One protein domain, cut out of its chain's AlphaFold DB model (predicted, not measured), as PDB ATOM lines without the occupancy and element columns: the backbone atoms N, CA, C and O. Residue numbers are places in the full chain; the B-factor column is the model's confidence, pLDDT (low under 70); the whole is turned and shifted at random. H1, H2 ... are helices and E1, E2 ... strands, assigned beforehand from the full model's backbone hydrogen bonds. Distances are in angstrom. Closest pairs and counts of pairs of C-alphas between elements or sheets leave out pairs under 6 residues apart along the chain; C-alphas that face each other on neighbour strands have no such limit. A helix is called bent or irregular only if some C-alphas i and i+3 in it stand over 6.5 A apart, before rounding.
ATOM      1  N   GLU A 195     -44.167  -1.162 -61.686       91.12
ATOM      2  CA  GLU A 195     -45.593  -0.852 -61.636       91.12
ATOM      3  C   GLU A 195     -46.443  -2.105 -61.864       91.12
ATOM      4  O   GLU A 195     -46.079  -3.004 -62.638       91.12
ATOM      5  N   ASN A 196     -47.585  -2.155 -61.173       90.06
ATOM      6  CA  ASN A 196     -48.533  -3.271 -61.216       90.06
ATOM      7  C   ASN A 196     -47.950  -4.618 -60.736       90.06
ATOM      8  O   ASN A 196     -48.473  -5.679 -61.083       90.06
ATOM      9  N   LYS A 197     -46.837  -4.613 -59.988       91.31
ATOM     10  CA  LYS A 197     -46.235  -5.838 -59.442       91.31
ATOM     11  C   LYS A 197     -46.792  -6.168 -58.062       91.31
ATOM     12  O   LYS A 197     -47.194  -5.299 -57.293       91.31
ATOM     13  N   HIS A 198     -46.771  -7.455 -57.741       91.12
ATOM     14  CA  HIS A 198     -47.093  -7.967 -56.416       91.12
ATOM     15  C   HIS A 198     -45.803  -8.395 -55.721       91.12
ATOM     16  O   HIS A 198     -45.097  -9.277 -56.206       91.12
ATOM     17  N   ILE A 199     -45.482  -7.737 -54.611       91.44
ATOM     18  CA  ILE A 199     -44.292  -8.000 -53.808       91.44
ATOM     19  C   ILE A 199     -44.711  -8.724 -52.530       91.44
ATOM     20  O   ILE A 199     -45.553  -8.240 -51.773       91.44
ATOM     21  N   VAL A 200     -44.116  -9.890 -52.286       91.50
ATOM     22  CA  VAL A 200     -44.350 -10.683 -51.076       91.50
ATOM     23  C   VAL A 200     -43.122 -10.586 -50.175       91.50
ATOM     24  O   VAL A 200     -42.009 -10.917 -50.584       91.50
ATOM     25  N   PHE A 201     -43.328 -10.134 -48.945       90.75
ATOM     26  CA  PHE A 201     -42.332 -10.089 -47.884       90.75
ATOM     27  C   PHE A 201     -42.475 -11.322 -46.999       90.75
ATOM     28  O   PHE A 201     -43.553 -11.571 -46.465       90.75
ATOM     29  N   CYS A 202     -41.382 -12.061 -46.804       90.56
ATOM     30  CA  CYS A 202     -41.360 -13.277 -45.993       90.56
ATOM     31  C   CYS A 202     -40.255 -13.212 -44.929       90.56
ATOM     32  O   CYS A 202     -39.164 -12.712 -45.210       90.56
ATOM     33  N   GLY A 203     -40.500 -13.774 -43.740       88.06
ATOM     34  CA  GLY A 203     -39.487 -13.947 -42.686       88.06
ATOM     35  C   GLY A 203     -39.796 -13.204 -41.381       88.06
ATOM     36  O   GLY A 203     -40.952 -13.113 -40.984       88.06
ATOM     37  N   ASP A 204     -38.760 -12.703 -40.693       87.81
ATOM     38  CA  ASP A 204     -38.911 -11.878 -39.480       87.81
ATOM     39  C   ASP A 204     -39.252 -10.430 -39.874       87.81
ATOM     40  O   ASP A 204     -38.366  -9.594 -40.085       87.81
ATOM     41  N   LEU A 205     -40.547 -10.149 -40.031       86.44
ATOM     42  CA  LEU A 205     -41.051  -8.834 -40.440       86.44
ATOM     43  C   LEU A 205     -41.112  -7.862 -39.257       86.44
ATOM     44  O   LEU A 205     -40.910  -6.662 -39.440       86.44
ATOM     45  N   MET A 206     -41.285  -8.379 -38.039       82.94
ATOM     46  CA  MET A 206     -41.244  -7.600 -36.803       82.94
ATOM     47  C   MET A 206     -39.899  -6.879 -36.644       82.94
ATOM     48  O   MET A 206     -39.861  -5.684 -36.344       82.94
ATOM     49  N   ARG A 207     -38.775  -7.573 -36.873       78.44
ATOM     50  CA  ARG A 207     -37.418  -7.001 -36.744       78.44
ATOM     51  C   ARG A 207     -36.807  -6.558 -38.075       78.44
ATOM     52  O   ARG A 207     -35.696  -6.021 -38.101       78.44
ATOM     53  N   GLY A 208     -37.510  -6.775 -39.184       77.19
ATOM     54  CA  GLY A 208     -37.058  -6.474 -40.538       77.19
ATOM     55  C   GLY A 208     -37.014  -4.976 -40.842       77.19
ATOM     56  O   GLY A 208     -37.865  -4.467 -41.566       77.19
ATOM     57  N   ARG A 209     -35.986  -4.260 -40.366       77.19
ATOM     58  CA  ARG A 209     -35.782  -2.823 -40.667       77.19
ATOM     59  C   ARG A 209     -35.804  -2.502 -42.169       77.19
ATOM     60  O   ARG A 209     -36.256  -1.441 -42.581       77.19
ATOM     61  N   THR A 210     -35.345  -3.440 -42.994       80.94
ATOM     62  CA  THR A 210     -35.330  -3.314 -44.457       80.94
ATOM     63  C   THR A 210     -36.734  -3.362 -45.046       80.94
ATOM     64  O   THR A 210     -37.024  -2.606 -45.966       80.94
ATOM     65  N   VAL A 211     -37.621  -4.190 -44.482       85.19
ATOM     66  CA  VAL A 211     -39.018  -4.316 -44.915       85.19
ATOM     67  C   VAL A 211     -39.764  -3.009 -44.698       85.19
ATOM     68  O   VAL A 211     -40.450  -2.563 -45.609       85.19
ATOM     69  N   ARG A 212     -39.578  -2.355 -43.544       85.81
ATOM     70  CA  ARG A 212     -40.215  -1.058 -43.249       85.81
ATOM     71  C   ARG A 212     -39.829   0.001 -44.278       85.81
ATOM     72  O   ARG A 212     -40.695   0.588 -44.922       85.81
ATOM     73  N   SER A 213     -38.525   0.200 -44.475       85.62
ATOM     74  CA  SER A 213     -38.015   1.181 -45.434       85.62
ATOM     75  C   SER A 213     -38.437   0.850 -46.876       85.62
ATOM     76  O   SER A 213     -38.882   1.742 -47.593       85.62
ATOM     77  N   LEU A 214     -38.345  -0.414 -47.308       90.50
ATOM     78  CA  LEU A 214     -38.714  -0.819 -48.670       90.50
ATOM     79  C   LEU A 214     -40.223  -0.707 -48.922       90.50
ATOM     80  O   LEU A 214     -40.618  -0.167 -49.953       90.50
ATOM     81  N   SER A 215     -41.053  -1.159 -47.979       88.88
ATOM     82  CA  SER A 215     -42.517  -1.083 -48.057       88.88
ATOM     83  C   SER A 215     -42.991   0.346 -48.325       88.88
ATOM     84  O   SER A 215     -43.772   0.582 -49.249       88.88
ATOM     85  N   ARG A 216     -42.423   1.321 -47.600       86.94
ATOM     86  CA  ARG A 216     -42.694   2.746 -47.820       86.94
ATOM     87  C   ARG A 216     -42.257   3.208 -49.208       86.94
ATOM     88  O   ARG A 216     -43.038   3.872 -49.882       86.94
ATOM     89  N   LEU A 217     -41.049   2.873 -49.668       91.25
ATOM     90  CA  LEU A 217     -40.580   3.297 -50.998       91.25
ATOM     91  C   LEU A 217     -41.435   2.721 -52.135       91.25
ATOM     92  O   LEU A 217     -41.652   3.394 -53.141       91.25
ATOM     93  N   LEU A 218     -41.952   1.502 -51.968       92.06
ATOM     94  CA  LEU A 218     -42.837   0.865 -52.941       92.06
ATOM     95  C   LEU A 218     -44.177   1.600 -53.108       92.06
ATOM     96  O   LEU A 218     -44.768   1.512 -54.180       92.06
ATOM     97  N   THR A 219     -44.622   2.385 -52.118       89.56
ATOM     98  CA  THR A 219     -45.855   3.200 -52.230       89.56
ATOM     99  C   THR A 219     -45.779   4.288 -53.304       89.56
ATOM    100  O   THR A 219     -46.809   4.767 -53.765       89.56
ATOM    101  N   TYR A 220     -44.576   4.659 -53.756       89.44
ATOM    102  CA  TYR A 220     -44.387   5.615 -54.851       89.44
ATOM    103  C   TYR A 220     -44.568   5.005 -56.250       89.44
ATOM    104  O   TYR A 220     -44.427   5.707 -57.252       89.44
ATOM    105  N   TYR A 221     -44.836   3.702 -56.341       90.00
ATOM    106  CA  TYR A 221     -45.036   2.996 -57.602       90.00
ATOM    107  C   TYR A 221     -46.523   2.649 -57.763       90.00
ATOM    108  O   TYR A 221     -47.088   1.983 -56.892       90.00
ATOM    109  N   PRO A 222     -47.161   3.061 -58.873       88.50
ATOM    110  CA  PRO A 222     -48.560   2.756 -59.136       88.50
ATOM    111  C   PRO A 222     -48.891   1.263 -59.037       88.50
ATOM    112  O   PRO A 222     -48.197   0.409 -59.601       88.50
ATOM    113  N   ASN A 223     -50.003   0.972 -58.356       87.50
ATOM    114  CA  ASN A 223     -50.624  -0.351 -58.270       87.50
ATOM    115  C   ASN A 223     -49.685  -1.473 -57.785       87.50
ATOM    116  O   ASN A 223     -49.854  -2.632 -58.172       87.50
ATOM    117  N   ILE A 224     -48.686  -1.160 -56.951       89.38
ATOM    118  CA  ILE A 224     -47.950  -2.202 -56.230       89.38
ATOM    119  C   ILE A 224     -48.879  -2.844 -55.198       89.38
ATOM    120  O   ILE A 224     -49.418  -2.164 -54.326       89.38
ATOM    121  N   ARG A 225     -48.982  -4.173 -55.230       88.06
ATOM    122  CA  ARG A 225     -49.564  -4.965 -54.137       88.06
ATOM    123  C   ARG A 225     -48.458  -5.437 -53.204       88.06
ATOM    124  O   ARG A 225     -47.418  -5.896 -53.678       88.06
ATOM    125  N   GLN A 226     -48.687  -5.376 -51.894       91.25
ATOM    126  CA  GLN A 226     -47.742  -5.862 -50.886       91.25
ATOM    127  C   GLN A 226     -48.402  -6.934 -50.011       91.25
ATOM    128  O   GLN A 226     -49.493  -6.726 -49.486       91.25
ATOM    129  N   THR A 227     -47.746  -8.083 -49.839       87.69
ATOM    130  CA  THR A 227     -48.196  -9.155 -48.933       87.69
ATOM    131  C   THR A 227     -47.126  -9.460 -47.900       87.69
ATOM    132  O   THR A 227     -45.966  -9.642 -48.249       87.69
ATOM    133  N   PHE A 228     -47.532  -9.562 -46.636       90.94
ATOM    134  CA  PHE A 228     -46.657  -9.838 -45.499       90.94
ATOM    135  C   PHE A 228     -46.922 -11.256 -44.980       90.94
ATOM    136  O   PHE A 228     -47.921 -11.520 -44.312       90.94
ATOM    137  N   ALA A 229     -46.042 -12.185 -45.344       89.62
ATOM    138  CA  ALA A 229     -46.132 -13.599 -45.014       89.62
ATOM    139  C   ALA A 229     -45.151 -13.949 -43.881       89.62
ATOM    140  O   ALA A 229     -43.981 -14.266 -44.109       89.62
ATOM    141  N   ALA A 230     -45.638 -13.894 -42.644       89.69
ATOM    142  CA  ALA A 230     -44.884 -14.258 -41.448       89.69
ATOM    143  C   ALA A 230     -45.796 -14.904 -40.394       89.69
ATOM    144  O   ALA A 230     -47.000 -14.634 -40.390       89.69
ATOM    145  N   PRO A 231     -45.243 -15.729 -39.481       89.19
ATOM    146  CA  PRO A 231     -45.951 -16.140 -38.273       89.19
ATOM    147  C   PRO A 231     -46.407 -14.922 -37.465       89.19
ATOM    148  O   PRO A 231     -45.732 -13.894 -37.475       89.19
ATOM    149  N   GLU A 232     -47.495 -15.055 -36.708       87.00
ATOM    150  CA  GLU A 232     -48.089 -13.960 -35.921       87.00
ATOM    151  C   GLU A 232     -47.063 -13.240 -35.027       87.00
ATOM    152  O   GLU A 232     -46.966 -12.016 -35.046       87.00
ATOM    153  N   ALA A 233     -46.203 -13.999 -34.340       89.25
ATOM    154  CA  ALA A 233     -45.156 -13.458 -33.467       89.25
ATOM    155  C   ALA A 233     -44.053 -12.660 -34.192       89.25
ATOM    156  O   ALA A 233     -43.254 -11.984 -33.545       89.25
ATOM    157  N   LEU A 234     -43.962 -12.774 -35.519       89.44
ATOM    158  CA  LEU A 234     -42.961 -12.115 -36.360       89.44
ATOM    159  C   LEU A 234     -43.603 -11.166 -37.378       89.44
ATOM    160  O   LEU A 234     -42.936 -10.762 -38.332       89.44
ATOM    161  N   GLN A 235     -44.882 -10.836 -37.202       89.19
ATOM    162  CA  GLN A 235     -45.642 -10.061 -38.169       89.19
ATOM    163  C   GLN A 235     -45.166  -8.602 -38.250       89.19
ATOM    164  O   GLN A 235     -44.545  -8.066 -37.326       89.19
ATOM    165  N   ILE A 236     -45.429  -7.961 -39.392       87.75
ATOM    166  CA  ILE A 236     -45.171  -6.534 -39.587       87.75
ATOM    167  C   ILE A 236     -45.980  -5.705 -38.579       87.75
ATOM    168  O   ILE A 236     -47.093  -6.070 -38.205       87.75
ATOM    169  N   GLY A 237     -45.409  -4.591 -38.121       85.31
ATOM    170  CA  GLY A 237     -46.085  -3.717 -37.166       85.31
ATOM    171  C   GLY A 237     -47.260  -2.958 -37.789       85.31
ATOM    172  O   GLY A 237     -47.262  -2.666 -38.990       85.31
ATOM    173  N   GLN A 238     -48.243  -2.621 -36.950       83.12
ATOM    174  CA  GLN A 238     -49.439  -1.871 -37.353       83.12
ATOM    175  C   GLN A 238     -49.087  -0.491 -37.930       83.12
ATOM    176  O   GLN A 238     -49.735  -0.041 -38.864       83.12
ATOM    177  N   ASP A 239     -47.983   0.108 -37.472       79.88
ATOM    178  CA  ASP A 239     -47.424   1.363 -37.985       79.88
ATOM    179  C   ASP A 239     -47.215   1.358 -39.508       79.88
ATOM    180  O   ASP A 239     -47.430   2.369 -40.173       79.88
ATOM    181  N   ILE A 240     -46.813   0.216 -40.071       80.75
ATOM    182  CA  ILE A 240     -46.617   0.061 -41.517       80.75
ATOM    183  C   ILE A 240     -47.941  -0.227 -42.215       80.75
ATOM    184  O   ILE A 240     -48.169   0.275 -43.312       80.75
ATOM    185  N   LEU A 241     -48.816  -1.028 -41.604       82.19
ATOM    186  CA  LEU A 241     -50.125  -1.343 -42.180       82.19
ATOM    187  C   LEU A 241     -50.981  -0.079 -42.323       82.19
ATOM    188  O   LEU A 241     -51.525   0.154 -43.399       82.19
ATOM    189  N   ASP A 242     -50.984   0.786 -41.309       80.88
ATOM    190  CA  ASP A 242     -51.709   2.060 -41.319       80.88
ATOM    191  C   ASP A 242     -51.204   3.000 -42.431       80.88
ATOM    192  O   ASP A 242     -51.983   3.720 -43.054       80.88
ATOM    193  N   GLN A 243     -49.900   2.960 -42.742       72.12
ATOM    194  CA  GLN A 243     -49.321   3.709 -43.869       72.12
ATOM    195  C   GLN A 243     -49.757   3.160 -45.235       72.12
ATOM    196  O   GLN A 243     -49.840   3.912 -46.208       72.12
ATOM    197  N   LEU A 244     -50.013   1.852 -45.327       74.31
ATOM    198  CA  LEU A 244     -50.418   1.175 -46.561       74.31
ATOM    199  C   LEU A 244     -51.934   1.201 -46.790       74.31
ATOM    200  O   LEU A 244     -52.370   1.105 -47.937       74.31
ATOM    201  N   ASP A 245     -52.737   1.365 -45.736       59.66
ATOM    202  CA  ASP A 245     -54.207   1.351 -45.783       59.66
ATOM    203  C   ASP A 245     -54.829   2.496 -46.610       59.66
ATOM    204  O   ASP A 245     -55.999   2.424 -46.993       59.66
ATOM    205  N   LEU A 246     -54.038   3.502 -47.000       49.62
ATOM    206  CA  LEU A 246     -54.417   4.492 -48.017       49.62
ATOM    207  C   LEU A 246     -54.540   3.894 -49.444       49.62
ATOM    208  O   LEU A 246     -55.085   4.557 -50.324       49.62
TER     209      LEU A 246
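What this domain is: This is residues 195 to 246 of the 280 residues of the protein "Aspartate transcarbamylase" of Lentisphaerae bacterium (UniProt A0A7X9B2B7). Two short parallel strands, E1 and E2, make a narrow two-stranded ribbon, and helix H1 lies over one face of it. H2 lies side by side with H1, beyond the E2 edge of the ribbon, and both helices run back against the strands' direction. The printed part has 52 residues, with two named strands and two named helices in the order E1, H1, E2, H2 along the chain; the sheet is parallel, in the order E1, E2. The class is mixed, helices and strands. The whole is compact, with a radius of gyration of the C-alphas of 10.5 A, and elongated in outline, spanning 30 by 18 by 17 A.

How they stand to each other: E1, residues 198 to 202, and E2, residues 225 to 229, are parallel neighbours with 19 degrees between their directions. The C-alphas of residues 200 and 227 face each other at 4.7 A. Across the pair, N 199 and O 225 are within hydrogen-bond range at 2.8 A, and so are N 227 and O 199 at 2.9 A. With H1, residues 209 to 218, they form a strand-helix-strand unit, two parallel neighbour strands with a helix between them in the chain, and its crossover is right-handed. The closest C-alphas of E1 and H1 are those of Phe 201 and Val 211, 7.3 A apart. The closest of H1 and E2 are those of Ser 215 and Gln 226, 7.6 A apart. H2, residues 238 to 246, touches H1, with the C-alphas of Arg 212 and Ile 240 closest at 6.7 A. The two helices run the same way at a shallow tilt of 6 degrees. E1 and H2 are apart. In H1 every O i to N i+4 pair is within hydrogen-bond range; in H2 3 of 5 are.

Where its parts are: E1 begins at C-alpha 198, (-47.093, -7.967, -56.416), and is 13.0 A long from first to last C-alpha. E2 is also 13.0 A long and ends at C-alpha 229, (-46.132, -13.599, -45.014). H1 has ten residues over 14.6 A. H2 has nine over 13.4 A and ends at C-alpha 246, (-54.417, 4.492, -48.017). H2 is only just irregular: C-alphas 243 and 246 are 6.6 A apart, and its line is a rough one.

The domain as a whole: The two C-alphas farthest apart are those of Glu 195 and Ala 233, at 30.9 A. The printed part has no cut. The links E1 to H1 and H1 to E2 have six residues each and E2 to H2 has eight; the three are short, and no link is long. The mean pLDDT of the printed part is 85.5, and residues 245 to 246 are under 70.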